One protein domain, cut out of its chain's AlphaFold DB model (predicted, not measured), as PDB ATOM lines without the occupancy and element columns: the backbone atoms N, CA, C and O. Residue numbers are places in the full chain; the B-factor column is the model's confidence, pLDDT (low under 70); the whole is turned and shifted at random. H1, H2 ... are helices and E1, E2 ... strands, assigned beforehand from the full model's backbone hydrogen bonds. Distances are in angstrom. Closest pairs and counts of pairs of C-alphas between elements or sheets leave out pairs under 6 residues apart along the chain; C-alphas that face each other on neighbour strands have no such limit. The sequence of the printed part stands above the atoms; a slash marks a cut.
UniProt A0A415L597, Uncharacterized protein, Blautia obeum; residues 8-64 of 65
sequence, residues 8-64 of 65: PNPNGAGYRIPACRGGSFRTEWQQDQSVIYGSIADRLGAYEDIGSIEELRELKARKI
ATOM      1  N   PRO A   8      83.950 -51.143-202.129       92.62
ATOM      2  CA  PRO A   8      84.153 -50.526-200.819       92.62
ATOM      3  C   PRO A   8      83.901 -51.534-199.701       92.62
ATOM      4  O   PRO A   8      82.973 -52.348-199.773       92.62
ATOM      5  N   ASN A   9      84.734 -51.490-198.667       93.56
ATOM      6  CA  ASN A   9      84.496 -52.311-197.490       93.56
ATOM      7  C   ASN A   9      83.273 -51.785-196.715       93.56
ATOM      8  O   ASN A   9      83.068 -50.571-196.662       93.56
ATOM      9  N   PRO A  10      82.461 -52.663-196.090       92.75
ATOM     10  CA  PRO A  10      81.265 -52.242-195.350       92.75
ATOM     11  C   PRO A  10      81.551 -51.272-194.197       92.75
ATOM     12  O   PRO A  10      80.711 -50.446-193.866       92.75
ATOM     13  N   ASN A  11      82.748 -51.348-193.610       91.94
ATOM     14  CA  ASN A  11      83.206 -50.457-192.543       91.94
ATOM     15  C   ASN A  11      83.654 -49.067-193.045       91.94
ATOM     16  O   ASN A  11      84.126 -48.262-192.251       91.94
ATOM     17  N   GLY A  12      83.577 -48.802-194.354       88.62
ATOM     18  CA  GLY A  12      84.034 -47.555-194.971       88.62
ATOM     19  C   GLY A  12      85.556 -47.419-195.101       88.62
ATOM     20  O   GLY A  12      86.020 -46.469-195.729       88.62
ATOM     21  N   ALA A  13      86.340 -48.361-194.568       91.06
ATOM     22  CA  ALA A  13      87.796 -48.316-194.597       91.06
ATOM     23  C   ALA A  13      88.353 -49.137-195.766       91.06
ATOM     24  O   ALA A  13      88.375 -50.371-195.741       91.06
ATOM     25  N   GLY A  14      88.839 -48.439-196.792       90.62
ATOM     26  CA  GLY A  14      89.521 -49.043-197.932       90.62
ATOM     27  C   GLY A  14      88.603 -49.832-198.870       90.62
ATOM     28  O   GLY A  14      87.383 -49.641-198.925       90.62
ATOM     29  N   TYR A  15      89.219 -50.717-199.651       92.94
ATOM     30  CA  TYR A  15      88.556 -51.467-200.711       92.94
ATOM     31  C   TYR A  15      89.029 -52.921-200.750       92.94
ATOM     32  O   TYR A  15      90.131 -53.238-200.315       92.94
ATOM     33  N   ARG A  16      88.206 -53.796-201.329       90.50
ATOM     34  CA  ARG A  16      88.516 -55.210-201.587       90.50
ATOM     35  C   ARG A  16      88.228 -55.582-203.034       90.50
ATOM     36  O   ARG A  16      87.367 -54.971-203.664       90.50
ATOM     37  N   ILE A  17      88.886 -56.610-203.553       89.12
ATOM     38  CA  ILE A  17      88.588 -57.186-204.872       89.12
ATOM     39  C   ILE A  17      88.139 -58.636-204.652       89.12
ATOM     40  O   ILE A  17      88.873 -59.397-204.024       89.12
ATOM     41  N   PRO A  18      86.945 -59.048-205.120       87.94
ATOM     42  CA  PRO A  18      86.578 -60.461-205.134       87.94
ATOM     43  C   PRO A  18      87.585 -61.260-205.963       87.94
ATOM     44  O   PRO A  18      87.893 -60.852-207.079       87.94
ATOM     45  N   ALA A  19      88.043 -62.413-205.470       82.12
ATOM     46  CA  ALA A  19      89.056 -63.220-206.159       82.12
ATOM     47  C   ALA A  19      88.673 -63.551-207.616       82.12
ATOM     48  O   ALA A  19      89.503 -63.441-208.510       82.12
ATOM     49  N   CYS A  20      87.391 -63.825-207.885       82.81
ATOM     50  CA  CYS A  20      86.881 -64.070-209.240       82.81
ATOM     51  C   CYS A  20      86.987 -62.865-210.191       82.81
ATOM     52  O   CYS A  20      86.949 -63.037-211.405       82.81
ATOM     53  N   ARG A  21      87.110 -61.645-209.655       83.62
ATOM     54  CA  ARG A  21      87.361 -60.423-210.425       83.62
ATOM     55  C   ARG A  21      88.840 -60.085-210.479       83.62
ATOM     56  O   ARG A  21      89.209 -59.299-211.322       83.62
ATOM     57  N   GLY A  22      89.685 -60.636-209.611       74.00
ATOM     58  CA  GLY A  22      91.106 -60.286-209.544       74.00
ATOM     59  C   GLY A  22      91.914 -60.660-210.789       74.00
ATOM     60  O   GLY A  22      93.022 -60.160-210.956       74.00
ATOM     61  N   GLY A  23      91.359 -61.501-211.667       82.94
ATOM     62  CA  GLY A  23      92.099 -62.097-212.775       82.94
ATOM     63  C   GLY A  23      93.206 -63.017-212.260       82.94
ATOM     64  O   GLY A  23      93.103 -63.574-211.165       82.94
ATOM     65  N   SER A  24      94.263 -63.181-213.049       83.62
ATOM     66  CA  SER A  24      95.445 -63.927-212.624       83.62
ATOM     67  C   SER A  24      96.343 -63.023-211.792       83.62
ATOM     68  O   SER A  24      96.814 -61.992-212.272       83.62
ATOM     69  N   PHE A  25      96.609 -63.432-210.558       88.94
ATOM     70  CA  PHE A  25      97.629 -62.822-209.721       88.94
ATOM     71  C   PHE A  25      98.489 -63.910-209.093       88.94
ATOM     72  O   PHE A  25      98.045 -65.046-208.909       88.94
ATOM     73  N   ARG A  26      99.724 -63.554-208.768       90.88
ATOM     74  CA  ARG A  26     100.611 -64.399-207.972       90.88
ATOM     75  C   ARG A  26     101.336 -63.546-206.957       90.88
ATOM     76  O   ARG A  26     101.602 -62.372-207.206       90.88
ATOM     77  N   THR A  27     101.654 -64.169-205.837       93.75
ATOM     78  CA  THR A  27     102.469 -63.561-204.797       93.75
ATOM     79  C   THR A  27     103.801 -64.284-204.773       93.75
ATOM     80  O   THR A  27     103.833 -65.513-204.796       93.75
ATOM     81  N   GLU A  28     104.891 -63.533-204.742       95.25
ATOM     82  CA  GLU A  28     106.247 -64.070-204.641       95.25
ATOM     83  C   GLU A  28     106.978 -63.414-203.472       95.25
ATOM     84  O   GLU A  28     106.617 -62.318-203.051       95.25
ATOM     85  N   TRP A  29     108.007 -64.076-202.946       96.12
ATOM     86  CA  TRP A  29     108.914 -63.479-201.967       96.12
ATOM     87  C   TRP A  29     110.163 -62.969-202.684       96.12
ATOM     88  O   TRP A  29     110.868 -63.756-203.315       96.12
ATOM     89  N   GLN A  30     110.440 -61.670-202.604       95.00
ATOM     90  CA  GLN A  30     111.607 -61.039-203.221       95.00
ATOM     91  C   GLN A  30     112.153 -59.936-202.315       95.00
ATOM     92  O   GLN A  30     111.377 -59.164-201.765       95.00
ATOM     93  N   GLN A  31     113.483 -59.840-202.187       93.12
ATOM     94  CA  GLN A  31     114.158 -58.785-201.410       93.12
ATOM     95  C   GLN A  31     113.547 -58.583-200.006       93.12
ATOM     96  O   GLN A  31     113.211 -57.467-199.621       93.12
ATOM     97  N   ASP A  32     113.358 -59.682-199.272       95.00
ATOM     98  CA  ASP A  32     112.781 -59.708-197.919       95.00
ATOM     99  C   ASP A  32     111.338 -59.180-197.790       95.00
ATOM    100  O   ASP A  32     110.893 -58.829-196.696       95.00
ATOM    101  N   GLN A  33     110.570 -59.173-198.886       95.50
ATOM    102  CA  GLN A  33     109.155 -58.793-198.883       95.50
ATOM    103  C   GLN A  33     108.288 -59.639-199.828       95.50
ATOM    104  O   GLN A  33     108.747 -60.182-200.834       95.50
ATOM    105  N   SER A  34     106.990 -59.720-199.518       94.81
ATOM    106  CA  SER A  34     105.982 -60.300-200.412       94.81
ATOM    107  C   SER A  34     105.586 -59.297-201.493       94.81
ATOM    108  O   SER A  34     105.074 -58.221-201.185       94.81
ATOM    109  N   VAL A  35     105.746 -59.674-202.756       94.75
ATOM    110  CA  VAL A  35     105.376 -58.873-203.929       94.75
ATOM    111  C   VAL A  35     104.177 -59.488-204.645       94.75
ATOM    112  O   VAL A  35     104.006 -60.706-204.652       94.75
ATOM    113  N   ILE A  36     103.333 -58.649-205.250       92.62
ATOM    114  CA  ILE A  36     102.139 -59.073-205.992       92.62
ATOM    115  C   ILE A  36     102.345 -58.765-207.475       92.62
ATOM    116  O   ILE A  36     102.606 -57.624-207.842       92.62
ATOM    117  N   TYR A  37     102.157 -59.775-208.320       92.69
ATOM    118  CA  TYR A  37     102.170 -59.653-209.778       92.69
ATOM    119  C   TYR A  37     100.806 -59.973-210.381       92.69
ATOM    120  O   TYR A  37     100.000 -60.697-209.788       92.69
ATOM    121  N   GLY A  38     100.599 -59.513-211.614       91.12
ATOM    122  CA  GLY A  38      99.448 -59.845-212.445       91.12
ATOM    123  C   GLY A  38      98.451 -58.701-212.561       91.12
ATOM    124  O   GLY A  38      98.735 -57.562-212.194       91.12
ATOM    125  N   SER A  39      97.244 -59.016-213.033       89.44
ATOM    126  CA  SER A  39      96.297 -58.012-213.540       89.44
ATOM    127  C   SER A  39      95.880 -56.945-212.525       89.44
ATOM    128  O   SER A  39      95.469 -55.854-212.916       89.44
ATOM    129  N   ILE A  40      95.966 -57.242-211.225       88.94
ATOM    130  CA  ILE A  40      95.700 -56.263-210.161       88.94
ATOM    131  C   ILE A  40      96.812 -55.210-210.101       88.94
ATOM    132  O   ILE A  40      96.500 -54.022-210.048       88.94
ATOM    133  N   ALA A  41      98.077 -55.640-210.117       91.56
ATOM    134  CA  ALA A  41      99.233 -54.751-210.049       91.56
ATOM    135  C   ALA A  41      99.343 -53.906-211.324       91.56
ATOM    136  O   ALA A  41      99.415 -52.683-211.230       91.56
ATOM    137  N   ASP A  42      99.220 -54.535-212.497       92.00
ATOM    138  CA  ASP A  42      99.308 -53.850-213.796       92.00
ATOM    139  C   ASP A  42      98.270 -52.728-213.914       92.00
ATOM    140  O   ASP A  42      98.553 -51.622-214.368       92.00
ATOM    141  N   ARG A  43      97.039 -53.000-213.468       88.56
ATOM    142  CA  ARG A  43      95.953 -52.024-213.540       88.56
ATOM    143  C   ARG A  43      96.109 -50.900-212.523       88.56
ATOM    144  O   ARG A  43      95.698 -49.783-212.825       88.56
ATOM    145  N   LEU A  44      96.637 -51.187-211.331       89.50
ATOM    146  CA  LEU A  44      96.943 -50.145-210.352       89.50
ATOM    147  C   LEU A  44      98.036 -49.218-210.892       89.50
ATOM    148  O   LEU A  44      97.805 -48.015-210.930       89.50
ATOM    149  N   GLY A  45      99.133 -49.781-211.403       93.12
ATOM    150  CA  GLY A  45     100.208 -49.012-212.032       93.12
ATOM    151  C   GLY A  45      99.690 -48.136-213.174       93.12
ATOM    152  O   GLY A  45      99.923 -46.936-213.179       93.12
ATOM    153  N   ALA A  46      98.841 -48.680-214.053       92.38
ATOM    154  CA  ALA A  46      98.234 -47.897-215.130       92.38
ATOM    155  C   ALA A  46      97.343 -46.735-214.640       92.38
ATOM    156  O   ALA A  46      97.144 -45.775-215.380       92.38
ATOM    157  N   TYR A  47      96.761 -46.807-213.435       89.06
ATOM    158  CA  TYR A  47      96.067 -45.658-212.839       89.06
ATOM    159  C   TYR A  47      97.049 -44.637-212.263       89.06
ATOM    160  O   TYR A  47      96.813 -43.441-212.417       89.06
ATOM    161  N   GLU A  48      98.120 -45.100-211.621       92.75
ATOM    162  CA  GLU A  48      99.178 -44.247-211.067       92.75
ATOM    163  C   GLU A  48      99.936 -43.493-212.171       92.75
ATOM    164  O   GLU A  48     100.243 -42.317-211.993       92.75
ATOM    165  N   ASP A  49     100.109 -44.104-213.347       94.81
ATOM    166  CA  ASP A  49     100.668 -43.464-214.548       94.81
ATOM    167  C   ASP A  49      99.806 -42.295-215.067       94.81
ATOM    168  O   ASP A  49     100.310 -41.401-215.747       94.81
ATOM    169  N   ILE A  50      98.497 -42.284-214.777       93.50
ATOM    170  CA  ILE A  50      97.599 -41.181-215.167       93.50
ATOM    171  C   ILE A  50      97.770 -39.991-214.218       93.50
ATOM    172  O   ILE A  50      97.633 -38.841-214.642       93.50
ATOM    173  N   GLY A  51      98.015 -40.260-212.938       92.69
ATOM    174  CA  GLY A  51      98.213 -39.243-211.916       92.69
ATOM    175  C   GLY A  51      97.870 -39.729-210.513       92.69
ATOM    176  O   GLY A  51      97.224 -40.760-210.304       92.69
ATOM    177  N   SER A  52      98.270 -38.928-209.534       91.94
ATOM    178  CA  SER A  52      97.944 -39.131-208.125       91.94
ATOM    179  C   SER A  52      96.437 -39.042-207.860       91.94
ATOM    180  O   SER A  52      95.653 -38.466-208.622       91.94
ATOM    181  N   ILE A  53      96.004 -39.590-206.724       91.31
ATOM    182  CA  ILE A  53      94.596 -39.547-206.307       91.31
ATOM    183  C   ILE A  53      94.116 -38.092-206.175       91.31
ATOM    184  O   ILE A  53      92.970 -37.785-206.513       91.31
ATOM    185  N   GLU A  54      94.978 -37.205-205.693       94.25
ATOM    186  CA  GLU A  54      94.748 -35.775-205.523       94.25
ATOM    187  C   GLU A  54      94.517 -35.091-206.876       94.25
ATOM    188  O   GLU A  54      93.475 -34.459-207.069       94.25
ATOM    189  N   GLU A  55      95.411 -35.302-207.846       93.81
ATOM    190  CA  GLU A  55      95.282 -34.754-209.205       93.81
ATOM    191  C   GLU A  55      94.006 -35.249-209.892       93.81
ATOM    192  O   GLU A  55      93.243 -34.471-210.476       93.81
ATOM    193  N   LEU A  56      93.705 -36.543-209.767       91.50
ATOM    194  CA  LEU A  56      92.493 -37.138-210.325       91.50
ATOM    195  C   LEU A  56      91.216 -36.579-209.671       91.50
ATOM    196  O   LEU A  56      90.198 -36.392-210.350       91.50
ATOM    197  N   ARG A  57      91.245 -36.285-208.364       92.12
ATOM    198  CA  ARG A  57      90.130 -35.637-207.650       92.12
ATOM    199  C   ARG A  57      89.906 -34.215-208.144       92.12
ATOM    200  O   ARG A  57      88.756 -33.853-208.407       92.12
ATOM    201  N   GLU A  58      90.970 -33.439-208.318       93.19
ATOM    202  CA  GLU A  58      90.875 -32.086-208.866       93.19
ATOM    203  C   GLU A  58      90.317 -32.085-210.290       93.19
ATOM    204  O   GLU A  58      89.384 -31.335-210.589       93.19
ATOM    205  N   LEU A  59      90.830 -32.959-211.161       91.12
ATOM    206  CA  LEU A  59      90.344 -33.109-212.534       91.12
ATOM    207  C   LEU A  59      88.850 -33.442-212.572       91.12
ATOM    208  O   LEU A  59      88.099 -32.873-213.371       91.12
ATOM    209  N   LYS A  60      88.394 -34.334-211.684       90.38
ATOM    210  CA  LYS A  60      86.975 -34.678-211.567       90.38
ATOM    211  C   LYS A  60      86.136 -33.490-211.092       90.38
ATOM    212  O   LYS A  60      85.059 -33.279-211.640       90.38
ATOM    213  N   ALA A  61      86.612 -32.712-210.120       90.94
ATOM    214  CA  ALA A  61      85.909 -31.526-209.630       90.94
ATOM    215  C   ALA A  61      85.783 -30.434-210.708       90.94
ATOM    216  O   ALA A  61      84.734 -29.803-210.821       90.94
ATOM    217  N   ARG A  62      86.817 -30.253-211.542       88.38
ATOM    218  CA  ARG A  62      86.815 -29.281-212.651       88.38
ATOM    219  C   ARG A  62      85.826 -29.641-213.760       88.38
ATOM    220  O   ARG A  62      85.213 -28.740-214.306       88.38
ATOM    221  N   LYS A  63      85.641 -30.931-214.070       76.19
ATOM    222  CA  LYS A  63      84.686 -31.402-215.100       76.19
ATOM    223  C   LYS A  63      83.208 -31.324-214.696       76.19
ATOM    224  O   LYS A  63      82.351 -31.576-215.535       76.19
ATOM    225  N   ILE A  64      82.912 -31.089-213.417       61.81
ATOM    226  CA  ILE A  64      81.537 -31.007-212.889       61.81
ATOM    227  C   ILE A  64      81.040 -29.543-212.852       61.81
ATOM    228  O   ILE A  64      79.854 -29.309-212.630       61.81
TER     229      ILE A  64
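AT A GLANCE: This is residues 8 to 64 of the 65 residues of an uncharacterized protein of Blautia obeum (UniProt A0A415L597). What shape does the printed part make? A strand hairpin, E1 and E2, and two helices, H1 and then H2, are strung one after another along the longest axis, while residues 8 to 24, before E1, form a long unnamed stretch off to one side. Residues 10 to 15 in that stretch stick out, as does the hairpin's tip, residues 29 to 34. What is it made of? The 57 printed residues hold two named strands and two named helices in the order E1, E2, H1, H2, with one antiparallel sheet, E1 - E2, and the class is mixed, helices and strands. The whole is loose, with a radius of gyration of the C-alphas of 14.8 A, and elongated, spanning 42 by 28 by 21 A.

HOW THE PARTS SIT: How do the two strands stand? E1, residues 25 to 30, and E2, residues 33 to 38, are antiparallel neighbours at 150 degrees and form a hairpin. N 26 and O 37, 3.0 A apart, and N 35 and O 28, 2.8 A apart, are within hydrogen-bond range. Where does the first helix stand? H1, residues 39 to 48, follows E2 with 0 residues between them. The closest C-alphas of E1 and H1 are those of Phe 25 and Ser 39, 6.3 A apart. Where is the second helix? H2, residues 53 to 62, is apart from H1, E1 and E2. In H1 and H2 every O i to N i+4 pair is within hydrogen-bond range.

IN THESE COORDINATES: Where do the strands run? E1 begins at C-alpha 25, (97.629, -62.822, -209.721), and is 15.5 A long from first to last C-alpha; E2, residues 33 to 38, is 16.7 A. Where do the helices run? H1, residues 39 to 48, begins at C-alpha 39, (96.297, -58.012, -213.540), and is 14.3 A long. H2, residues 53 to 62, is 14.4 A and ends at C-alpha 62, (86.815, -29.281, -212.651).

THE WHOLE: How large is it? The two C-alphas farthest apart are those of Asp 32 and Ile 64, 45.0 A. Is the backbone continuous? The printed part has no cut from residue 8 to 64, and the links E1 to E2, E2 to H1 and H1 to H2 are tight. Where is confidence low? The mean pLDDT of the printed part is 90.1, and one residue, Ile 64, is under 70.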